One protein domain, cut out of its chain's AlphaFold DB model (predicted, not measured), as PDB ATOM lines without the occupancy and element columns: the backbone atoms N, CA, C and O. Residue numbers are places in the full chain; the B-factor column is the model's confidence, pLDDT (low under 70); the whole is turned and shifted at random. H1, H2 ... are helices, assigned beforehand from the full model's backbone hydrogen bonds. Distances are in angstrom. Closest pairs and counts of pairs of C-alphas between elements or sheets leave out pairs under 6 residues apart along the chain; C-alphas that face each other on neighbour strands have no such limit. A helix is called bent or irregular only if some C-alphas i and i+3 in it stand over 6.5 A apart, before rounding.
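What this domain is: This is residues 21 to 178 and 185 to 195 of the 204 residues of an uncharacterized protein of Acinetobacter chinensis (UniProt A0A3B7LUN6). The long bent helix H2 folds back along H1, the straight helix through the middle, and its second arm, H2b, crosses H1 toward the side where H3, H4 and H5 fold back and forth. H6 packs on H1 and H2a, and H7 packs on H1 and H2b. The printed part has 169 residues with seven named helices, H1 to H7 in chain order, and no named strand: all helix. It is compact, with a radius of gyration of the C-alphas of 17.2 A, and elongated, spanning 53 by 34 by 27 A.

Where its parts are: H2, residues 56 to 95, is one helix by its hydrogen bonds but bent, with C-alphas 76 and 79 7.4 A apart; its arms are H2a, residues 56 to 76, 30.8 A, and H2b, residues 79 to 95, 24.6 A. H1, residues 22 to 49, runs 40.5 A from C-alpha 22 at (-33.682, 20.981, 29.388). H3, residues 100 to 122, also one helix by its hydrogen bonds, is bent, with C-alphas 110 and 113 7.0 A apart, into H3a, residues 100 to 110, and H3b, residues 113 to 122. H4 is residues 128 to 135, H5 148 to 159, H6 164 to 176. H7, residues 185 to 195, is irregular, with C-alphas 186 and 189 8.4 A apart, and ends with C-alpha 195 at (-20.711, 12.352, 33.052).

How they stand to each other: H2a and H1 form a hairpin at 14 degrees, a shallow tilt, closest at the C-alphas of Ala 59 and Gln 49, 6.0 A. H1 is the hub; among the helices and arms that touch it is H3b, closest at the C-alphas of Ala 115 and Glu 37, 4.4 A apart. H4 and H5 form a hairpin, closest at the C-alphas of Leu 134 and Asn 149, 6.3 A. H2a and H3b are apart. Every O i to N i+4 pair is within hydrogen-bond range in H2a, H3a, H3b, H4, H5 and H6, against 23 of 24 in H1, 12 of 13 in H2b and 5 of 7 in H7.

The domain as a whole: The farthest C-alphas, of Ala 55 and Glu 98, are 55.3 A apart. Residues 179 to 184 are not printed; C-alphas 178 and 185 are 14.9 A apart across the cut. The link from H4 to H5 is long. pLDDT is under 70 at residues 49 to 54, 137 to 146 and 161 to 163.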
ATOM      1  N   GLU A  21     -34.397  20.663  33.604       93.56
ATOM      2  CA  GLU A  21     -33.007  20.433  33.166       93.56
ATOM      3  C   GLU A  21     -32.811  20.363  31.634       93.56
ATOM      4  O   GLU A  21     -31.915  19.673  31.149       93.56
ATOM      5  N   LYS A  22     -33.631  21.085  30.856       93.81
ATOM      6  CA  LYS A  22     -33.682  20.981  29.388       93.81
ATOM      7  C   LYS A  22     -32.330  21.047  28.677       93.81
ATOM      8  O   LYS A  22     -32.158  20.350  27.688       93.81
ATOM      9  N   ASP A  23     -31.369  21.822  29.179       94.50
ATOM     10  CA  ASP A  23     -30.037  21.933  28.570       94.50
ATOM     11  C   ASP A  23     -29.228  20.631  28.744       94.50
ATOM     12  O   ASP A  23     -28.556  20.175  27.818       94.50
ATOM     13  N   LEU A  24     -29.348  19.978  29.910       96.75
ATOM     14  CA  LEU A  24     -28.750  18.666  30.173       96.75
ATOM     15  C   LEU A  24     -29.449  17.577  29.357       96.75
ATOM     16  O   LEU A  24     -28.784  16.731  28.758       96.75
ATOM     17  N   LEU A  25     -30.779  17.631  29.275       96.56
ATOM     18  CA  LEU A  25     -31.548  16.711  28.448       96.56
ATOM     19  C   LEU A  25     -31.211  16.869  26.956       96.56
ATOM     20  O   LEU A  25     -31.037  15.868  26.266       96.56
ATOM     21  N   GLU A  26     -31.046  18.097  26.456       96.44
ATOM     22  CA  GLU A  26     -30.653  18.358  25.066       96.44
ATOM     23  C   GLU A  26     -29.266  17.785  24.760       96.44
ATOM     24  O   GLU A  26     -29.094  17.093  23.755       96.44
ATOM     25  N   ALA A  27     -28.293  18.017  25.644       96.25
ATOM     26  CA  ALA A  27     -26.957  17.446  25.518       96.25
ATOM     27  C   ALA A  27     -26.997  15.907  25.526       96.25
ATOM     28  O   ALA A  27     -26.377  15.256  24.682       96.25
ATOM     29  N   ALA A  28     -27.756  15.308  26.449       97.19
ATOM     30  CA  ALA A  28     -27.894  13.859  26.546       97.19
ATOM     31  C   ALA A  28     -28.536  13.247  25.289       97.19
ATOM     32  O   ALA A  28     -28.037  12.243  24.772       97.19
ATOM     33  N   LEU A  29     -29.596  13.869  24.761       96.38
ATOM     34  CA  LEU A  29     -30.259  13.434  23.529       96.38
ATOM     35  C   LEU A  29     -29.369  13.619  22.297       96.38
ATOM     36  O   LEU A  29     -29.386  12.768  21.410       96.38
ATOM     37  N   GLU A  30     -28.549  14.671  22.239       95.69
ATOM     38  CA  GLU A  30     -27.569  14.833  21.162       95.69
ATOM     39  C   GLU A  30     -26.526  13.711  21.176       95.69
ATOM     40  O   GLU A  30     -26.226  13.134  20.126       95.69
ATOM     41  N   SER A  31     -26.023  13.351  22.357       95.12
ATOM     42  CA  SER A  31     -25.053  12.264  22.473       95.12
ATOM     43  C   SER A  31     -25.691  10.934  22.073       95.12
ATOM     44  O   SER A  31     -25.084  10.151  21.337       95.12
ATOM     45  N   GLN A  32     -26.930  10.693  22.508       95.25
ATOM     46  CA  GLN A  32     -27.685   9.499  22.144       95.25
ATOM     47  C   GLN A  32     -27.999   9.450  20.640       95.25
ATOM     48  O   GLN A  32     -27.989   8.367  20.052       95.25
ATOM     49  N   ARG A  33     -28.210  10.604  19.993       95.25
ATOM     50  CA  ARG A  33     -28.358  10.727  18.533       95.25
ATOM     51  C   ARG A  33     -27.117  10.239  17.802       95.25
ATOM     52  O   ARG A  33     -27.249   9.455  16.867       95.25
ATOM     53  N   ILE A  34     -25.929  10.684  18.218       94.31
ATOM     54  CA  ILE A  34     -24.656  10.269  17.603       94.31
ATOM     55  C   ILE A  34     -24.461   8.762  17.760       94.31
ATOM     56  O   ILE A  34     -24.133   8.077  16.795       94.31
ATOM     57  N   GLU A  35     -24.727   8.235  18.953       93.06
ATOM     58  CA  GLU A  35     -24.671   6.799  19.220       93.06
ATOM     59  C   GLU A  35     -25.664   5.997  18.358       93.06
ATOM     60  O   GLU A  35     -25.301   4.967  17.782       93.06
ATOM     61  N   SER A  36     -26.903   6.476  18.228       92.56
ATOM     62  CA  SER A  36     -27.949   5.826  17.429       92.56
ATOM     63  C   SER A  36     -27.621   5.853  15.935       92.56
ATOM     64  O   SER A  36     -27.769   4.842  15.251       92.56
ATOM     65  N   GLU A  37     -27.126   6.989  15.435       94.38
ATOM     66  CA  GLU A  37     -26.651   7.156  14.059       94.38
ATOM     67  C   GLU A  37     -25.494   6.193  13.770       94.38
ATOM     68  O   GLU A  37     -25.502   5.477  12.767       94.38
ATOM     69  N   MET A  38     -24.515   6.134  14.674       93.62
ATOM     70  CA  MET A  38     -23.357   5.261  14.535       93.62
ATOM     71  C   MET A  38     -23.755   3.784  14.512       93.62
ATOM     72  O   MET A  38     -23.295   3.018  13.662       93.62
ATOM     73  N   THR A  39     -24.661   3.396  15.407       91.19
ATOM     74  CA  THR A  39     -25.154   2.020  15.479       91.19
ATOM     75  C   THR A  39     -25.896   1.624  14.206       91.19
ATOM     76  O   THR A  39     -25.642   0.550  13.663       91.19
ATOM     77  N   LEU A  40     -26.760   2.498  13.678       91.44
ATOM     78  CA  LEU A  40     -27.513   2.213  12.458       91.44
ATOM     79  C   LEU A  40     -26.594   2.073  11.237       91.44
ATOM     80  O   LEU A  40     -26.779   1.165  10.426       91.44
ATOM     81  N   LYS A  41     -25.563   2.921  11.129       93.75
ATOM     82  CA  LYS A  41     -24.552   2.810  10.069       93.75
ATOM     83  C   LYS A  41     -23.776   1.498  10.143       93.75
ATOM     84  O   LYS A  41     -23.618   0.831   9.124       93.75
ATOM     85  N   MET A  42     -23.325   1.115  11.338       91.44
ATOM     86  CA  MET A  42     -22.611  -0.147  11.552       91.44
ATOM     87  C   MET A  42     -23.487  -1.363  11.255       91.44
ATOM     88  O   MET A  42     -23.004  -2.318  10.650       91.44
ATOM     89  N   GLN A  43     -24.772  -1.309  11.611       88.94
ATOM     90  CA  GLN A  43     -25.734  -2.358  11.287       88.94
ATOM     91  C   GLN A  43     -25.880  -2.533   9.772       88.94
ATOM     92  O   GLN A  43     -25.701  -3.641   9.279       88.94
ATOM     93  N   ILE A  44     -26.107  -1.445   9.026       89.12
ATOM     94  CA  ILE A  44     -26.187  -1.493   7.556       89.12
ATOM     95  C   ILE A  44     -24.895  -2.075   6.970       89.12
ATOM     96  O   ILE A  44     -24.947  -2.962   6.123       89.12
ATOM     97  N   CYS A  45     -23.730  -1.640   7.455       89.56
ATOM     98  CA  CYS A  45     -22.447  -2.161   6.991       89.56
ATOM     99  C   CYS A  45     -22.224  -3.644   7.318       89.56
ATOM    100  O   CYS A  45     -21.572  -4.339   6.535       89.56
ATOM    101  N   GLY A  46     -22.763  -4.141   8.433       87.50
ATOM    102  CA  GLY A  46     -22.754  -5.563   8.779       87.50
ATOM    103  C   GLY A  46     -23.698  -6.384   7.900       87.50
ATOM    104  O   GLY A  46     -23.313  -7.442   7.406       87.50
ATOM    105  N   ASP A  47     -24.896  -5.867   7.624       80.25
ATOM    106  CA  ASP A  47     -25.886  -6.532   6.772       80.25
ATOM    107  C   ASP A  47     -25.365  -6.693   5.326       80.25
ATOM    108  O   ASP A  47     -25.588  -7.726   4.695       80.25
ATOM    109  N   LEU A  48     -24.553  -5.751   4.828       72.06
ATOM    110  CA  LEU A  48     -23.870  -5.870   3.528       72.06
ATOM    111  C   LEU A  48     -22.876  -7.021   3.443       72.06
ATOM    112  O   LEU A  48     -22.736  -7.615   2.373       72.06
ATOM    113  N   GLN A  49     -22.196  -7.353   4.545       65.50
ATOM    114  CA  GLN A  49     -21.301  -8.509   4.581       65.50
ATOM    115  C   GLN A  49     -22.034  -9.788   4.167       65.50
ATOM    116  O   GLN A  49     -21.445 -10.669   3.544       65.50
ATOM    117  N   SER A  50     -23.326  -9.857   4.483       61.72
ATOM    118  CA  SER A  50     -24.181 -11.005   4.200       61.72
ATOM    119  C   SER A  50     -24.734 -11.014   2.769       61.72
ATOM    120  O   SER A  50     -25.242 -12.046   2.340       61.72
ATOM    121  N   LEU A  51     -24.645  -9.898   2.030       62.88
ATOM    122  CA  LEU A  51     -25.351  -9.695   0.756       62.88
ATOM    123  C   LEU A  51     -24.446  -9.381  -0.449       62.88
ATOM    124  O   LEU A  51     -24.914  -9.509  -1.576       62.88
ATOM    125  N   GLY A  52     -23.195  -8.942  -0.248       60.44
ATOM    126  CA  GLY A  52     -22.463  -8.206  -1.293       60.44
ATOM    127  C   GLY A  52     -21.039  -8.645  -1.641       60.44
ATOM    128  O   GLY A  52     -20.396  -7.940  -2.412       60.44
ATOM    129  N   PHE A  53     -20.514  -9.749  -1.097       64.19
ATOM    130  CA  PHE A  53     -19.135 -10.180  -1.380       64.19
ATOM    131  C   PHE A  53     -19.084 -11.450  -2.232       64.19
ATOM    132  O   PHE A  53     -19.586 -12.497  -1.825       64.19
ATOM    133  N   GLU A  54     -18.430 -11.363  -3.394       64.06
ATOM    134  CA  GLU A  54     -18.280 -12.474  -4.347       64.06
ATOM    135  C   GLU A  54     -17.297 -13.544  -3.842       64.06
ATOM    136  O   GLU A  54     -17.484 -14.737  -4.086       64.06
ATOM    137  N   ALA A  55     -16.265 -13.133  -3.091       71.88
ATOM    138  CA  ALA A  55     -15.249 -14.023  -2.537       71.88
ATOM    139  C   ALA A  55     -15.353 -14.158  -1.009       71.88
ATOM    140  O   ALA A  55     -15.375 -13.178  -0.262       71.88
ATOM    141  N   GLN A  56     -15.295 -15.399  -0.513       77.06
ATOM    142  CA  GLN A  56     -15.350 -15.691   0.926       77.06
ATOM    143  C   GLN A  56     -14.203 -15.029   1.716       77.06
ATOM    144  O   GLN A  56     -14.374 -14.692   2.888       77.06
ATOM    145  N   GLN A  57     -13.029 -14.854   1.103       82.31
ATOM    146  CA  GLN A  57     -11.889 -14.200   1.748       82.31
ATOM    147  C   GLN A  57     -12.124 -12.695   1.934       82.31
ATOM    148  O   GLN A  57     -11.914 -12.185   3.033       82.31
ATOM    149  N   GLU A  58     -12.631 -12.017   0.906       80.88
ATOM    150  CA  GLU A  58     -12.955 -10.590   0.943       80.88
ATOM    151  C   GLU A  58     -14.017 -10.293   2.012       80.88
ATOM    152  O   GLU A  58     -13.837  -9.409   2.850       80.88
ATOM    153  N   ALA A  59     -15.065 -11.121   2.080       81.31
ATOM    154  CA  ALA A  59     -16.099 -11.016   3.108       81.31
ATOM    155  C   ALA A  59     -15.540 -11.160   4.537       81.31
ATOM    156  O   ALA A  59     -16.013 -10.513   5.476       81.31
ATOM    157  N   ARG A  60     -14.534 -12.027   4.731       83.81
ATOM    158  CA  ARG A  60     -13.871 -12.233   6.032       83.81
ATOM    159  C   ARG A  60     -12.955 -11.070   6.396       83.81
ATOM    160  O   ARG A  60     -12.886 -10.705   7.567       83.81
ATOM    161  N   GLU A  61     -12.218 -10.523   5.437       87.56
ATOM    162  CA  GLU A  61     -11.350  -9.359   5.644       87.56
ATOM    163  C   GLU A  61     -12.172  -8.131   6.017       87.56
ATOM    164  O   GLU A  61     -11.965  -7.582   7.100       87.56
ATOM    165  N   TYR A  62     -13.195  -7.819   5.223       88.12
ATOM    166  CA  TYR A  62     -14.138  -6.748   5.519       88.12
ATOM    167  C   TYR A  62     -14.786  -6.906   6.903       88.12
ATOM    168  O   TYR A  62     -14.771  -5.979   7.710       88.12
ATOM    169  N   GLY A  63     -15.295  -8.100   7.232       88.31
ATOM    170  CA  GLY A  63     -15.912  -8.349   8.539       88.31
ATOM    171  C   GLY A  63     -14.951  -8.154   9.718       88.31
ATOM    172  O   GLY A  63     -15.351  -7.665  10.777       88.31
ATOM    173  N   ARG A  64     -13.666  -8.495   9.546       90.44
ATOM    174  CA  ARG A  64     -12.633  -8.239  10.564       90.44
ATOM    175  C   ARG A  64     -12.372  -6.746  10.733       90.44
ATOM    176  O   ARG A  64     -12.247  -6.295  11.870       90.44
ATOM    177  N   GLU A  65     -12.288  -5.990   9.645       92.06
ATOM    178  CA  GLU A  65     -12.073  -4.540   9.705       92.06
ATOM    179  C   GLU A  65     -13.262  -3.807  10.321       92.06
ATOM    180  O   GLU A  65     -13.069  -3.003  11.234       92.06
ATOM    181  N   LEU A  66     -14.483  -4.167   9.922       92.62
ATOM    182  CA  LEU A  66     -15.710  -3.602  10.479       92.62
ATOM    183  C   LEU A  66     -15.784  -3.830  11.990       92.62
ATOM    184  O   LEU A  66     -16.042  -2.901  12.758       92.62
ATOM    185  N   ARG A  67     -15.472  -5.053  12.432       92.88
ATOM    186  CA  ARG A  67     -15.402  -5.388  13.854       92.88
ATOM    187  C   ARG A  67     -14.338  -4.572  14.586       92.88
ATOM    188  O   ARG A  67     -14.616  -4.069  15.670       92.88
ATOM    189  N   ARG A  68     -13.144  -4.408  14.009       94.94
ATOM    190  CA  ARG A  68     -12.074  -3.589  14.607       94.94
ATOM    191  C   ARG A  68     -12.488  -2.128  14.755       94.94
ATOM    192  O   ARG A  68     -12.209  -1.539  15.795       94.94
ATOM    193  N   ALA A  69     -13.145  -1.558  13.747       94.50
ATOM    194  CA  ALA A  69     -13.659  -0.195  13.816       94.50
ATOM    195  C   ALA A  69     -14.718  -0.070  14.923       94.50
ATOM    196  O   ALA A  69     -14.629   0.821  15.764       94.50
ATOM    197  N   TYR A  70     -15.668  -1.005  14.996       92.62
ATOM    198  CA  TYR A  70     -16.675  -1.012  16.057       92.62
ATOM    199  C   TYR A  70     -16.057  -1.128  17.462       92.62
ATOM    200  O   TYR A  70     -16.376  -0.338  18.347       92.62
ATOM    201  N   GLU A  71     -15.114  -2.052  17.666       94.06
ATOM    202  CA  GLU A  71     -14.414  -2.224  18.947       94.06
ATOM    203  C   GLU A  71     -13.570  -0.998  19.333       94.06
ATOM    204  O   GLU A  71     -13.452  -0.679  20.520       94.06
ATOM    205  N   TYR A  72     -12.984  -0.309  18.352       94.31
ATOM    206  CA  TYR A  72     -12.265   0.945  18.569       94.31
ATOM    207  C   TYR A  72     -13.214   2.048  19.053       94.31
ATOM    208  O   TYR A  72     -12.974   2.634  20.109       94.31
ATOM    209  N   TYR A  73     -14.329   2.260  18.347       92.50
ATOM    210  CA  TYR A  73     -15.353   3.238  18.724       92.50
ATOM    211  C   TYR A  73     -15.921   2.971  20.126       92.50
ATOM    212  O   TYR A  73     -15.976   3.873  20.966       92.50
ATOM    213  N   GLU A  74     -16.303   1.723  20.410       91.50
ATOM    214  CA  GLU A  74     -16.845   1.327  21.713       91.50
ATOM    215  C   GLU A  74     -15.836   1.572  22.838       91.50
ATOM    216  O   GLU A  74     -16.205   2.055  23.906       91.50
ATOM    217  N   ARG A  75     -14.547   1.289  22.624       92.25
ATOM    218  CA  ARG A  75     -13.519   1.519  23.650       92.25
ATOM    219  C   ARG A  75     -13.450   2.982  24.080       92.25
ATOM    220  O   ARG A  75     -13.296   3.249  25.268       92.25
ATOM    221  N   GLN A  76     -13.576   3.900  23.127       90.44
ATOM    222  CA  GLN A  76     -13.503   5.334  23.390       90.44
ATOM    223  C   GLN A  76     -14.785   5.884  24.019       90.44
ATOM    224  O   GLN A  76     -14.736   6.678  24.955       90.44
ATOM    225  N   THR A  77     -15.944   5.464  23.514       92.62
ATOM    226  CA  THR A  77     -17.222   6.118  23.832       92.62
ATOM    227  C   THR A  77     -17.994   5.437  24.957       92.62
ATOM    228  O   THR A  77     -18.760   6.093  25.665       92.62
ATOM    229  N   ARG A  78     -17.769   4.141  25.211       92.12
ATOM    230  CA  ARG A  78     -18.557   3.353  26.174       92.12
ATOM    231  C   ARG A  78     -18.608   3.941  27.588       92.12
ATOM    232  O   ARG A  78     -19.703   3.953  28.158       92.12
ATOM    233  N   PRO A  79     -17.506   4.424  28.199       93.75
ATOM    234  CA  PRO A  79     -17.570   5.022  29.533       93.75
ATOM    235  C   PRO A  79     -18.482   6.253  29.593       93.75
ATOM    236  O   PRO A  79     -19.211   6.430  30.570       93.75
ATOM    237  N   PHE A  80     -18.456   7.071  28.543       95.62
ATOM    238  CA  PHE A  80     -19.267   8.274  28.409       95.62
ATOM    239  C   PHE A  80     -20.732   7.928  28.134       95.62
ATOM    240  O   PHE A  80     -21.601   8.291  28.930       95.62
ATOM    241  N   ASN A  81     -21.003   7.120  27.103       95.00
ATOM    242  CA  ASN A  81     -22.360   6.719  26.724       95.00
ATOM    243  C   ASN A  81     -23.070   5.991  27.871       95.00
ATOM    244  O   ASN A  81     -24.256   6.205  28.110       95.00
ATOM    245  N   ARG A  82     -22.351   5.180  28.663       95.88
ATOM    246  CA  ARG A  82     -22.917   4.537  29.859       95.88
ATOM    247  C   ARG A  82     -23.463   5.554  30.864       95.88
ATOM    248  O   ARG A  82     -24.506   5.303  31.464       95.88
ATOM    249  N   LYS A  83     -22.759   6.666  31.079       97.62
ATOM    250  CA  LYS A  83     -23.186   7.715  32.013       97.62
ATOM    251  C   LYS A  83     -24.339   8.538  31.442       97.62
ATOM    252  O   LYS A  83     -25.290   8.789  32.170       97.62
ATOM    253  N   VAL A  84     -24.307   8.852  30.146       97.75
ATOM    254  CA  VAL A  84     -25.425   9.513  29.448       97.75
ATOM    255  C   VAL A  84     -26.700   8.670  29.520       97.75
ATOM    256  O   VAL A  84     -27.740   9.162  29.946       97.75
ATOM    257  N   ARG A  85     -26.627   7.372  29.196       96.81
ATOM    258  CA  ARG A  85     -27.776   6.454  29.294       96.81
ATOM    259  C   ARG A  85     -28.310   6.351  30.723       96.81
ATOM    260  O   ARG A  85     -29.518   6.292  30.915       96.81
ATOM    261  N   ARG A  86     -27.426   6.343  31.728       97.94
ATOM    262  CA  ARG A  86     -27.844   6.370  33.137       97.94
ATOM    263  C   ARG A  86     -28.613   7.649  33.463       97.94
ATOM    264  O   ARG A  86     -29.687   7.545  34.031       97.94
ATOM    265  N   TYR A  87     -28.096   8.810  33.064       98.19
ATOM    266  CA  TYR A  87     -28.789  10.083  33.253       98.19
ATOM    267  C   TYR A  87     -30.178  10.081  32.609       98.19
ATOM    268  O   TYR A  87     -31.140  10.440  33.269       98.19
ATOM    269  N   LEU A  88     -30.307   9.608  31.365       97.19
ATOM    270  CA  LEU A  88     -31.608   9.520  30.689       97.19
ATOM    271  C   LEU A  88     -32.590   8.592  31.423       97.19
ATOM    272  O   LEU A  88     -33.769   8.916  31.527       97.19
ATOM    273  N   ASN A  89     -32.112   7.467  31.962       96.88
ATOM    274  CA  ASN A  89     -32.944   6.563  32.761       96.88
ATOM    275  C   ASN A  89     -33.381   7.200  34.087       96.88
ATOM    276  O   ASN A  89     -34.541   7.072  34.468       96.88
ATOM    277  N   ASP A  90     -32.463   7.874  34.785       97.88
ATOM    278  CA  ASP A  90     -32.755   8.567  36.044       97.88
ATOM    279  C   ASP A  90     -33.748   9.725  35.794       97.88
ATOM    280  O   ASP A  90     -34.709   9.897  36.543       97.88
ATOM    281  N   TYR A  91     -33.581  10.447  34.680       97.00
ATOM    282  CA  TYR A  91     -34.485  11.502  34.227       97.00
ATOM    283  C   TYR A  91     -35.897  10.962  33.937       97.00
ATOM    284  O   TYR A  91     -36.882  11.525  34.412       97.00
ATOM    285  N   ASP A  92     -36.025   9.860  33.187       95.50
ATOM    286  CA  ASP A  92     -37.328   9.234  32.906       95.50
ATOM    287  C   ASP A  92     -37.985   8.684  34.184       95.50
ATOM    288  O   ASP A  92     -39.189   8.838  34.380       95.50
ATOM    289  N   ALA A  93     -37.206   8.124  35.112       96.50
ATOM    290  CA  ALA A  93     -37.729   7.673  36.400       96.50
ATOM    291  C   ALA A  93     -38.293   8.830  37.245       96.50
ATOM    292  O   ALA A  93     -39.278   8.647  37.960       96.50
ATOM    293  N   GLN A  94     -37.680  10.013  37.159       96.88
ATOM    294  CA  GLN A  94     -38.080  11.186  37.930       96.88
ATOM    295  C   GLN A  94     -39.230  11.971  37.280       96.88
ATOM    296  O   GLN A  94     -40.145  12.402  37.979       96.88
ATOM    297  N   TYR A  95     -39.197  12.150  35.958       95.25
ATOM    298  CA  TYR A  95     -40.088  13.061  35.226       95.25
ATOM    299  C   TYR A  95     -41.011  12.358  34.221       95.25
ATOM    300  O   TYR A  95     -41.975  12.951  33.733       95.25
ATOM    301  N   GLY A  96     -40.761  11.084  33.916       91.94
ATOM    302  CA  GLY A  96     -41.469  10.322  32.883       91.94
ATOM    303  C   GLY A  96     -42.945  10.071  33.172       91.94
ATOM    304  O   GLY A  96     -43.709   9.832  32.241       91.94
ATOM    305  N   ALA A  97     -43.386  10.146  34.432       93.69
ATOM    306  CA  ALA A  97     -44.805  10.030  34.778       93.69
ATOM    307  C   ALA A  97     -45.613  11.274  34.367       93.69
ATOM    308  O   ALA A  97     -46.724  11.139  33.862       93.69
ATOM    309  N   GLU A  98     -45.045  12.467  34.556       94.00
ATOM    310  CA  GLU A  98     -45.694  13.752  34.268       94.00
ATOM    311  C   GLU A  98     -45.516  14.168  32.803       94.00
ATOM    312  O   GLU A  98     -46.435  14.695  32.182       94.00
ATOM    313  N   HIS A  99     -44.359  13.853  32.216       92.31
ATOM    314  CA  HIS A  99     -43.966  14.344  30.895       92.31
ATOM    315  C   HIS A  99     -43.860  13.249  29.825       92.31
ATOM    316  O   HIS A  99     -43.198  13.455  28.810       92.31
ATOM    317  N   ARG A 100     -44.495  12.084  30.018       90.75
ATOM    318  CA  ARG A 100     -44.318  10.897  29.154       90.75
ATOM    319  C   ARG A 100     -44.375  11.198  27.655       90.75
ATOM    320  O   ARG A 100     -43.465  10.828  26.918       90.75
ATOM    321  N   GLU A 101     -45.452  11.839  27.206       91.75
ATOM    322  CA  GLU A 101     -45.673  12.113  25.781       91.75
ATOM    323  C   GLU A 101     -44.682  13.151  25.248       91.75
ATOM    324  O   GLU A 101     -44.096  12.962  24.184       91.75
ATOM    325  N   GLN A 102     -44.407  14.202  26.024       92.75
ATOM    326  CA  GLN A 102     -43.427  15.223  25.656       92.75
ATOM    327  C   GLN A 102     -42.009  14.644  25.559       92.75
ATOM    328  O   GLN A 102     -41.269  14.991  24.643       92.75
ATOM    329  N   LEU A 103     -41.635  13.729  26.458       93.00
ATOM    330  CA  LEU A 103     -40.338  13.050  26.436       93.00
ATOM    331  C   LEU A 103     -40.211  12.081  25.264       93.00
ATOM    332  O   LEU A 103     -39.156  12.024  24.630       93.00
ATOM    333  N   ARG A 104     -41.283  11.351  24.934       91.75
ATOM    334  CA  ARG A 104     -41.323  10.509  23.731       91.75
ATOM    335  C   ARG A 104     -41.140  11.336  22.468       91.75
ATOM    336  O   ARG A 104     -40.303  10.978  21.639       91.75
ATOM    337  N   GLU A 105     -41.871  12.440  22.352       92.88
ATOM    338  CA  GLU A 105     -41.770  13.343  21.209       92.88
ATOM    339  C   GLU A 105     -40.377  13.971  21.121       92.88
ATOM    340  O   GLU A 105     -39.740  13.922  20.072       92.88
ATOM    341  N   ALA A 106     -39.841  14.480  22.232       93.19
ATOM    342  CA  ALA A 106     -38.498  15.046  22.276       93.19
ATOM    343  C   ALA A 106     -37.426  14.026  21.864       93.19
ATOM    344  O   ALA A 106     -36.569  14.332  21.034       93.19
ATOM    345  N   ASN A 107     -37.489  12.797  22.382       93.00
ATOM    346  CA  ASN A 107     -36.558  11.739  21.998       93.00
ATOM    347  C   ASN A 107     -36.695  11.372  20.510       93.00
ATOM    348  O   ASN A 107     -35.697  11.145  19.824       93.00
ATOM    349  N   PHE A 108     -37.914  11.346  19.972       92.62
ATOM    350  CA  PHE A 108     -38.109  11.095  18.549       92.62
ATOM    351  C   PHE A 108     -37.520  12.214  17.682       92.62
ATOM    352  O   PHE A 108     -36.711  11.934  16.797       92.62
ATOM    353  N   GLN A 109     -37.861  13.468  17.975       93.69
ATOM    354  CA  GLN A 109     -37.500  14.627  17.155       93.69
ATOM    355  C   GLN A 109     -36.031  15.029  17.267       93.69
ATOM    356  O   GLN A 109     -35.465  15.554  16.310       93.69
ATOM    357  N   LEU A 110     -35.396  14.795  18.418       93.75
ATOM    358  CA  LEU A 110     -34.021  15.243  18.675       93.75
ATOM    359  C   LEU A 110     -32.987  14.131  18.547       93.75
ATOM    360  O   LEU A 110     -31.825  14.417  18.258       93.75
ATOM    361  N   ASN A 111     -33.397  12.874  18.713       93.38
ATOM    362  CA  ASN A 111     -32.512  11.723  18.613       93.38
ATOM    363  C   ASN A 111     -32.902  10.814  17.440       93.38
ATOM    364  O   ASN A 111     -32.190  10.773  16.432       93.38
ATOM    365  N   MET A 112     -34.028  10.104  17.539       92.19
ATOM    366  CA  MET A 112     -34.303   8.979  16.637       92.19
ATOM    367  C   MET A 112     -34.432   9.399  15.171       92.19
ATOM    368  O   MET A 112     -33.760   8.831  14.310       92.19
ATOM    369  N   LEU A 113     -35.285  10.380  14.872       93.31
ATOM    370  CA  LEU A 113     -35.527  10.817  13.503       93.31
ATOM    371  C   LEU A 113     -34.270  11.449  12.882       93.31
ATOM    372  O   LEU A 113     -33.837  10.970  11.830       93.31
ATOM    373  N   PRO A 114     -33.595  12.428  13.519       94.94
ATOM    374  CA  PRO A 114     -32.337  12.956  13.001       94.94
ATOM    375  C   PRO A 114     -31.269  11.887  12.741       94.94
ATOM    376  O   PRO A 114     -30.604  11.951  11.709       94.94
ATOM    377  N   ALA A 115     -31.120  10.889  13.622       94.75
ATOM    378  CA  ALA A 115     -30.166   9.794  13.431       94.75
ATOM    379  C   ALA A 115     -30.489   8.949  12.185       94.75
ATOM    380  O   ALA A 115     -29.591   8.630  11.396       94.75
ATOM    381  N   ARG A 116     -31.773   8.635  11.956       93.94
ATOM    382  CA  ARG A 116     -32.238   7.924  10.751       93.94
ATOM    383  C   ARG A 116     -31.939   8.728   9.488       93.94
ATOM    384  O   ARG A 116     -31.331   8.210   8.553       93.94
ATOM    385  N   LEU A 117     -32.319  10.005   9.472       95.62
ATOM    386  CA  LEU A 117     -32.149  10.875   8.306       95.62
ATOM    387  C   LEU A 117     -30.669  11.128   7.986       95.62
ATOM    388  O   LEU A 117     -30.273  11.093   6.820       95.62
ATOM    389  N   ALA A 118     -29.836  11.338   9.010       95.88
ATOM    390  CA  ALA A 118     -28.393  11.492   8.849       95.88
ATOM    391  C   ALA A 118     -27.744  10.216   8.290       95.88
ATOM    392  O   ALA A 118     -26.891  10.296   7.404       95.88
ATOM    393  N   THR A 119     -28.196   9.042   8.740       95.06
ATOM    394  CA  THR A 119     -27.731   7.751   8.218       95.06
ATOM    395  C   THR A 119     -28.116   7.561   6.752       95.06
ATOM    396  O   THR A 119     -27.248   7.279   5.927       95.06
ATOM    397  N   ALA A 120     -29.378   7.807   6.387       93.94
ATOM    398  CA  ALA A 120     -29.825   7.722   4.995       93.94
ATOM    399  C   ALA A 120     -29.029   8.669   4.082       93.94
ATOM    400  O   ALA A 120     -28.608   8.286   2.988       93.94
ATOM    401  N   LYS A 121     -28.760   9.893   4.555       95.12
ATOM    402  CA  LYS A 121     -27.944  10.877   3.834       95.12
ATOM    403  C   LYS A 121     -26.497  10.420   3.676       95.12
ATOM    404  O   LYS A 121     -25.934  10.584   2.597       95.12
ATOM    405  N   PHE A 122     -25.902   9.830   4.712       94.31
ATOM    406  CA  PHE A 122     -24.543   9.286   4.653       94.31
ATOM    407  C   PHE A 122     -24.400   8.245   3.535       94.31
ATOM    408  O   PHE A 122     -23.458   8.315   2.750       94.31
ATOM    409  N   PHE A 123     -25.378   7.346   3.402       91.88
ATOM    410  CA  PHE A 123     -25.410   6.334   2.345       91.88
ATOM    411  C   PHE A 123     -25.976   6.841   1.001       91.88
ATOM    412  O   PHE A 123     -25.996   6.113   0.007       91.88
ATOM    413  N   GLY A 124     -26.415   8.101   0.922       91.50
ATOM    414  CA  GLY A 124     -26.953   8.707  -0.300       91.50
ATOM    415  C   GLY A 124     -28.306   8.133  -0.747       91.50
ATOM    416  O   GLY A 124     -28.604   8.098  -1.951       91.50
ATOM    417  N   VAL A 125     -29.117   7.665   0.200       90.62
ATOM    418  CA  VAL A 125     -30.476   7.138  -0.019       90.62
ATOM    419  C   VAL A 125     -31.550   8.019   0.609       90.62
ATOM    420  O   VAL A 125     -32.648   7.572   0.886       90.62
ATOM    421  N   ASP A 126     -31.274   9.305   0.790       92.56
ATOM    422  CA  ASP A 126     -32.173  10.260   1.435       92.56
ATOM    423  C   ASP A 126     -33.217  10.862   0.469       92.56
ATOM    424  O   ASP A 126     -33.474  12.072   0.490       92.56
ATOM    425  N   SER A 127     -33.817  10.025  -0.393       92.38
ATOM    426  CA  SER A 127     -34.926  10.455  -1.261       92.38
ATOM    427  C   SER A 127     -36.135  10.888  -0.429       92.38
ATOM    428  O   SER A 127     -36.198  10.635   0.776       92.38
ATOM    429  N   LYS A 128     -37.095  11.566  -1.060       93.69
ATOM    430  CA  LYS A 128     -38.301  12.027  -0.367       93.69
ATOM    431  C   LYS A 128     -39.066  10.847   0.244       93.69
ATOM    432  O   LYS A 128     -39.399  10.893   1.421       93.69
ATOM    433  N   GLU A 129     -39.227   9.777  -0.521       89.81
ATOM    434  CA  GLU A 129     -39.944   8.557  -0.141       89.81
ATOM    435  C   GLU A 129     -39.257   7.860   1.040       89.81
ATOM    436  O   GLU A 129     -39.904   7.484   2.015       89.81
ATOM    437  N   VAL A 130     -37.922   7.757   1.010       89.25
ATOM    438  CA  VAL A 130     -37.154   7.175   2.120       89.25
ATOM    439  C   VAL A 130     -37.249   8.048   3.371       89.25
ATOM    440  O   VAL A 130     -37.399   7.529   4.473       89.25
ATOM    441  N   LYS A 131     -37.192   9.379   3.232       93.50
ATOM    442  CA  LYS A 131     -37.359  10.302   4.367       93.50
ATOM    443  C   LYS A 131     -38.741  10.171   5.003       93.50
ATOM    444  O   LYS A 131     -38.827  10.167   6.228       93.50
ATOM    445  N   GLU A 132     -39.789  10.042   4.194       91.25
ATOM    446  CA  GLU A 132     -41.160   9.819   4.662       91.25
ATOM    447  C   GLU A 132     -41.266   8.487   5.417       91.25
ATOM    448  O   GLU A 132     -41.666   8.488   6.579       91.25
ATOM    449  N   ALA A 133     -40.768   7.388   4.841       88.06
ATOM    450  CA  ALA A 133     -40.775   6.072   5.486       88.06
ATOM    451  C   ALA A 133     -39.990   6.041   6.816       88.06
ATOM    452  O   ALA A 133     -40.405   5.419   7.792       88.06
ATOM    453  N   LEU A 134     -38.857   6.747   6.896       90.12
ATOM    454  CA  LEU A 134     -38.056   6.847   8.123       90.12
ATOM    455  C   LEU A 134     -38.676   7.758   9.190       90.12
ATOM    456  O   LEU A 134     -38.284   7.674  10.360       90.12
ATOM    457  N   SER A 135     -39.609   8.625   8.791       88.94
ATOM    458  CA  SER A 135     -40.350   9.519   9.686       88.94
ATOM    459  C   SER A 135     -41.512   8.821  10.383       88.94
ATOM    460  O   SER A 135     -42.072   9.374  11.326       88.94
ATOM    461  N   GLU A 136     -41.852   7.596   9.982       81.81
ATOM    462  CA  GLU A 136     -42.872   6.825  10.673       81.81
ATOM    463  C   GLU A 136     -42.380   6.380  12.069       81.81
ATOM    464  O   GLU A 136     -41.238   5.905  12.231       81.81
ATOM    465  N   PRO A 137     -43.216   6.522  13.117       66.69
ATOM    466  CA  PRO A 137     -42.924   6.004  14.448       66.69
ATOM    467  C   PRO A 137     -42.911   4.468  14.441       66.69
ATOM    468  O   PRO A 137     -43.889   3.813  14.782       66.69
ATOM    469  N   ASN A 138     -41.793   3.864  14.043       61.91
ATOM    470  CA  ASN A 138     -41.648   2.413  14.089       61.91
ATOM    471  C   ASN A 138     -41.351   1.943  15.530       61.91
ATOM    472  O   ASN A 138     -40.341   2.366  16.103       61.91
ATOM    473  N   PRO A 139     -42.187   1.063  16.121       49.09
ATOM    474  CA  PRO A 139     -42.107   0.677  17.535       49.09
ATOM    475  C   PRO A 139     -40.955  -0.286  17.870       49.09
ATOM    476  O   PRO A 139     -40.701  -0.552  19.043       49.09
ATOM    477  N   HIS A 140     -40.235  -0.813  16.874       45.94
ATOM    478  CA  HIS A 140     -39.167  -1.789  17.086       45.94
ATOM    479  C   HIS A 140     -37.779  -1.171  16.911       45.94
ATOM    480  O   HIS A 140     -37.205  -1.169  15.824       45.94
ATOM    481  N   PHE A 141     -37.213  -0.697  18.021       45.66
ATOM    482  CA  PHE A 141     -35.770  -0.510  18.165       45.66
ATOM    483  C   PHE A 141     -35.191  -1.791  18.784       45.66
ATOM    484  O   PHE A 141     -35.069  -1.921  19.999       45.66
ATOM    485  N   SER A 142     -34.917  -2.791  17.947       38.47
ATOM    486  CA  SER A 142     -34.237  -4.026  18.344       38.47
ATOM    487  C   SER A 142     -32.887  -4.084  17.637       38.47
ATOM    488  O   SER A 142     -32.824  -4.058  16.409       38.47
ATOM    489  N   PHE A 143     -31.809  -4.154  18.420       42.34
ATOM    490  CA  PHE A 143     -30.422  -4.223  17.946       42.34
ATOM    491  C   PHE A 143     -30.042  -5.593  17.344       42.34
ATOM    492  O   PHE A 143     -28.896  -5.792  16.951       42.34
ATOM    493  N   SER A 144     -30.978  -6.545  17.259       40.12
ATOM    494  CA  SER A 144     -30.787  -7.834  16.586       40.12
ATOM    495  C   SER A 144     -31.574  -7.871  15.278       40.12
ATOM    496  O   SER A 144     -32.763  -7.566  15.312       40.12
ATOM    497  N   GLY A 145     -30.907  -8.255  14.181       46.09
ATOM    498  CA  GLY A 145     -31.441  -8.625  12.856       46.09
ATOM    499  C   GLY A 145     -32.823  -8.082  12.468       46.09
ATOM    500  O   GLY A 145     -33.838  -8.543  12.978       46.09
ATOM    501  N   GLY A 146     -32.860  -7.169  11.491       59.59
ATOM    502  CA  GLY A 146     -34.116  -6.648  10.935       59.59
ATOM    503  C   GLY A 146     -34.624  -5.369  11.602       59.59
ATOM    504  O   GLY A 146     -35.820  -5.247  11.852       59.59
ATOM    505  N   ASN A 147     -33.741  -4.398  11.873       73.31
ATOM    506  CA  ASN A 147     -34.188  -3.044  12.207       73.31
ATOM    507  C   ASN A 147     -34.976  -2.494  11.003       73.31
ATOM    508  O   ASN A 147     -34.388  -2.356   9.929       73.31
ATOM    509  N   PRO A 148     -36.271  -2.149  11.139       78.88
ATOM    510  CA  PRO A 148     -37.072  -1.690  10.003       78.88
ATOM    511  C   PRO A 148     -36.439  -0.500   9.271       78.88
ATOM    512  O   PRO A 148     -36.505  -0.407   8.050       78.88
ATOM    513  N   ASN A 149     -35.735   0.369  10.003       86.00
ATOM    514  CA  ASN A 149     -35.048   1.519   9.420       86.00
ATOM    515  C   ASN A 149     -33.806   1.114   8.616       86.00
ATOM    516  O   ASN A 149     -33.527   1.742   7.596       86.00
ATOM    517  N   SER A 150     -33.062   0.083   9.044       84.50
ATOM    518  CA  SER A 150     -31.942  -0.429   8.242       84.50
ATOM    519  C   SER A 150     -32.465  -1.113   6.984       84.50
ATOM    520  O   SER A 150     -31.928  -0.869   5.911       84.50
ATOM    521  N   VAL A 151     -33.563  -1.872   7.087       83.62
ATOM    522  CA  VAL A 151     -34.213  -2.537   5.947       83.62
ATOM    523  C   VAL A 151     -34.667  -1.530   4.892       83.62
ATOM    524  O   VAL A 151     -34.323  -1.707   3.727       83.62
ATOM    525  N   ILE A 152     -35.356  -0.449   5.287       86.44
ATOM    526  CA  ILE A 152     -35.765   0.631   4.369       86.44
ATOM    527  C   ILE A 152     -34.551   1.174   3.598       86.44
ATOM    528  O   ILE A 152     -34.588   1.324   2.377       86.44
ATOM    529  N   MET A 153     -33.449   1.452   4.301       88.44
ATOM    530  CA  MET A 153     -32.246   2.001   3.671       88.44
ATOM    531  C   MET A 153     -31.528   0.980   2.786       88.44
ATOM    532  O   MET A 153     -31.055   1.346   1.716       88.44
ATOM    533  N   ILE A 154     -31.453  -0.287   3.201       85.00
ATOM    534  CA  ILE A 154     -30.836  -1.375   2.427       85.00
ATOM    535  C   ILE A 154     -31.624  -1.629   1.138       85.00
ATOM    536  O   ILE A 154     -31.019  -1.751   0.076       85.00
ATOM    537  N   GLN A 155     -32.958  -1.630   1.193       82.81
ATOM    538  CA  GLN A 155     -33.812  -1.732   0.004       82.81
ATOM    539  C   GLN A 155     -33.544  -0.579  -0.970       82.81
ATOM    540  O   GLN A 155     -33.209  -0.817  -2.129       82.81
ATOM    541  N   ALA A 156     -33.558   0.662  -0.479       85.06
ATOM    542  CA  ALA A 156     -33.253   1.835  -1.299       85.06
ATOM    543  C   ALA A 156     -31.815   1.830  -1.858       85.06
ATOM    544  O   ALA A 156     -31.539   2.422  -2.905       85.06
ATOM    545  N   LEU A 157     -30.873   1.193  -1.157       83.62
ATOM    546  CA  LEU A 157     -29.499   1.023  -1.620       83.62
ATOM    547  C   LEU A 157     -29.399  -0.007  -2.750       83.62
ATOM    548  O   LEU A 157     -28.683   0.249  -3.720       83.62
ATOM    549  N   HIS A 158     -30.123  -1.125  -2.644       79.00
ATOM    550  CA  HIS A 158     -30.201  -2.137  -3.698       79.00
ATOM    551  C   HIS A 158     -30.806  -1.576  -4.986       79.00
ATOM    552  O   HIS A 158     -30.253  -1.796  -6.059       79.00
ATOM    553  N   GLU A 159     -31.875  -0.785  -4.887       76.25
ATOM    554  CA  GLU A 159     -32.525  -0.156  -6.047       76.25
ATOM    555  C   GLU A 159     -31.627   0.847  -6.790       76.25
ATOM    556  O   GLU A 159     -31.847   1.121  -7.968       76.25
ATOM    557  N   LYS A 160     -30.611   1.412  -6.122       70.00
ATOM    558  CA  LYS A 160     -29.712   2.421  -6.705       70.00
ATOM    559  C   LYS A 160     -28.396   1.866  -7.265       70.00
ATOM    560  O   LYS A 160     -27.579   2.683  -7.690       70.00
ATOM    561  N   GLU A 161     -28.150   0.552  -7.219       62.03
ATOM    562  CA  GLU A 161     -26.869  -0.082  -7.616       62.03
ATOM    563  C   GLU A 161     -25.627   0.644  -7.045       62.03
ATOM    564  O   GLU A 161     -24.581   0.780  -7.683       62.03
ATOM    565  N   LYS A 162     -25.738   1.205  -5.835       61.81
ATOM    566  CA  LYS A 162     -24.679   2.058  -5.279       61.81
ATOM    567  C   LYS A 162     -23.539   1.231  -4.700       61.81
ATOM    568  O   LYS A 162     -23.755   0.180  -4.113       61.81
ATOM    569  N   ASN A 163     -22.319   1.768  -4.776       68.44
ATOM    570  CA  ASN A 163     -21.131   1.215  -4.123       68.44
ATOM    571  C   ASN A 163     -21.217   1.386  -2.592       68.44
ATOM    572  O   ASN A 163     -20.609   2.287  -2.007       68.44
ATOM    573  N   ILE A 164     -22.013   0.535  -1.945       78.31
ATOM    574  CA  ILE A 164     -22.257   0.572  -0.500       78.31
ATOM    575  C   ILE A 164     -20.970   0.265   0.280       78.31
ATOM    576  O   ILE A 164     -20.697   0.897   1.303       78.31
ATOM    577  N   LYS A 165     -20.127  -0.619  -0.271       81.81
ATOM    578  CA  LYS A 165     -18.803  -0.958   0.262       81.81
ATOM    579  C   LYS A 165     -17.952   0.293   0.497       81.81
ATOM    580  O   LYS A 165     -17.477   0.490   1.611       81.81
ATOM    581  N   SER A 166     -17.868   1.198  -0.483       85.69
ATOM    582  CA  SER A 166     -17.095   2.444  -0.341       85.69
ATOM    583  C   SER A 166     -17.584   3.356   0.794       85.69
ATOM    584  O   SER A 166     -16.778   4.009   1.457       85.69
ATOM    585  N   GLN A 167     -18.895   3.400   1.066       89.81
ATOM    586  CA  GLN A 167     -19.428   4.181   2.191       89.81
ATOM    587  C   GLN A 167     -19.113   3.518   3.532       89.81
ATOM    588  O   GLN A 167     -18.836   4.218   4.504       89.81
ATOM    589  N   CYS A 168     -19.101   2.188   3.589       91.38
ATOM    590  CA  CYS A 168     -18.701   1.458   4.787       91.38
ATOM    591  C   CYS A 168     -17.199   1.555   5.064       91.38
ATOM    592  O   CYS A 168     -16.804   1.774   6.205       91.38
ATOM    593  N   GLU A 169     -16.354   1.511   4.037       90.94
ATOM    594  CA  GLU A 169     -14.919   1.796   4.169       90.94
ATOM    595  C   GLU A 169     -14.677   3.226   4.660       90.94
ATOM    596  O   GLU A 169     -13.913   3.453   5.600       90.94
ATOM    597  N   LYS A 170     -15.410   4.199   4.103       93.88
ATOM    598  CA  LYS A 170     -15.393   5.583   4.582       93.88
ATOM    599  C   LYS A 170     -15.844   5.696   6.040       93.88
ATOM    600  O   LYS A 170     -15.251   6.473   6.785       93.88
ATOM    601  N   LEU A 171     -16.874   4.957   6.455       95.31
ATOM    602  CA  LEU A 171     -17.330   4.926   7.846       95.31
ATOM    603  C   LEU A 171     -16.223   4.415   8.770       95.31
ATOM    604  O   LEU A 171     -15.921   5.066   9.766       95.31
ATOM    605  N   MET A 172     -15.602   3.284   8.430       94.69
ATOM    606  CA  MET A 172     -14.509   2.706   9.216       94.69
ATOM    607  C   MET A 172     -13.338   3.686   9.349       94.69
ATOM    608  O   MET A 172     -12.836   3.891  10.451       94.69
ATOM    609  N   ALA A 173     -12.958   4.364   8.262       94.88
ATOM    610  CA  ALA A 173     -11.935   5.407   8.305       94.88
ATOM    611  C   ALA A 173     -12.337   6.582   9.217       94.88
ATOM    612  O   ALA A 173     -11.546   7.018  10.046       94.88
ATOM    613  N   GLN A 174     -13.584   7.064   9.128       95.06
ATOM    614  CA  GLN A 174     -14.083   8.130  10.009       95.06
ATOM    615  C   GLN A 174     -14.068   7.744  11.491       95.06
ATOM    616  O   GLN A 174     -13.853   8.612  12.335       95.06
ATOM    617  N   VAL A 175     -14.292   6.466  11.804       93.94
ATOM    618  CA  VAL A 175     -14.191   5.947  13.170       93.94
ATOM    619  C   VAL A 175     -12.756   6.007  13.675       93.94
ATOM    620  O   VAL A 175     -12.537   6.530  14.761       93.94
ATOM    621  N   PHE A 176     -11.788   5.513  12.899       93.00
ATOM    622  CA  PHE A 176     -10.378   5.548  13.300       93.00
ATOM    623  C   PHE A 176      -9.805   6.971  13.369       93.00
ATOM    624  O   PHE A 176      -8.893   7.218  14.150       93.00
ATOM    625  N   ASP A 177     -10.364   7.908  12.600       92.56
ATOM    626  CA  ASP A 177     -10.023   9.335  12.640       92.56
ATOM    627  C   ASP A 177     -10.709  10.101  13.795       92.56
ATOM    628  O   ASP A 177     -10.646  11.332  13.831       92.56
ATOM    629  N   ASP A 178     -11.431   9.418  14.690       87.31
ATOM    630  CA  ASP A 178     -12.207  10.014  15.786       87.31
ATOM    631  C   ASP A 178     -13.195  11.107  15.317       87.31
ATOM    632  O   ASP A 178     -13.482  12.065  16.037       87.31
ATOM    633  N   SER A 185     -17.569  21.034  22.202       91.06
ATOM    634  CA  SER A 185     -17.481  22.486  21.996       91.06
ATOM    635  C   SER A 185     -18.794  23.204  22.317       91.06
ATOM    636  O   SER A 185     -18.772  24.354  22.744       91.06
ATOM    637  N   ARG A 186     -19.929  22.518  22.132       92.31
ATOM    638  CA  ARG A 186     -21.267  23.059  22.388       92.31
ATOM    639  C   ARG A 186     -21.808  22.668  23.761       92.31
ATOM    640  O   ARG A 186     -22.424  23.506  24.398       92.31
ATOM    641  N   TYR A 187     -21.591  21.422  24.181       94.25
ATOM    642  CA  TYR A 187     -22.217  20.834  25.374       94.25
ATOM    643  C   TYR A 187     -21.208  20.396  26.442       94.25
ATOM    644  O   TYR A 187     -21.491  19.517  27.252       94.25
ATOM    645  N   GLY A 188     -19.987  20.938  26.425       92.81
ATOM    646  CA  GLY A 188     -18.912  20.498  27.317       92.81
ATOM    647  C   GLY A 188     -19.274  20.581  28.804       92.81
ATOM    648  O   GLY A 188     -18.993  19.643  29.555       92.81
ATOM    649  N   ASP A 189     -19.944  21.654  29.225       95.19
ATOM    650  CA  ASP A 189     -20.359  21.839  30.618       95.19
ATOM    651  C   ASP A 189     -21.518  20.910  31.001       95.19
ATOM    652  O   ASP A 189     -21.514  20.324  32.086       95.19
ATOM    653  N   GLU A 190     -22.487  20.722  30.107       96.75
ATOM    654  CA  GLU A 190     -23.611  19.799  30.280       96.75
ATOM    655  C   GLU A 190     -23.107  18.357  30.376       96.75
ATOM    656  O   GLU A 190     -23.435  17.633  31.318       96.75
ATOM    657  N   TYR A 191     -22.220  17.951  29.469       96.00
ATOM    658  CA  TYR A 191     -21.565  16.651  29.517       96.00
ATOM    659  C   TYR A 191     -20.747  16.465  30.784       96.00
ATOM    660  O   TYR A 191     -20.786  15.381  31.367       96.00
ATOM    661  N   LYS A 192     -20.036  17.491  31.254       96.12
ATOM    662  CA  LYS A 192     -19.306  17.421  32.520       96.12
ATOM    663  C   LYS A 192     -20.254  17.240  33.702       96.12
ATOM    664  O   LYS A 192     -19.931  16.464  34.596       96.12
ATOM    665  N   LYS A 193     -21.423  17.885  33.708       97.06
ATOM    666  CA  LYS A 193     -22.448  17.687  34.750       97.06
ATOM    667  C   LYS A 193     -23.033  16.270  34.712       97.06
ATOM    668  O   LYS A 193     -23.135  15.638  35.757       97.06
ATOM    669  N   ILE A 194     -23.338  15.746  33.523       96.94
ATOM    670  CA  ILE A 194     -23.927  14.408  33.337       96.94
ATOM    671  C   ILE A 194     -22.916  13.292  33.625       96.94
ATOM    672  O   ILE A 194     -23.223  12.282  34.257       96.94
ATOM    673  N   THR A 195     -21.690  13.443  33.126       95.62
ATOM    674  CA  THR A 195     -20.711  12.352  33.052       95.62
ATOM    675  C   THR A 195     -19.504  12.548  33.966       95.62
ATOM    676  O   THR A 195     -18.760  11.596  34.219       95.62
TER     677      THR A 195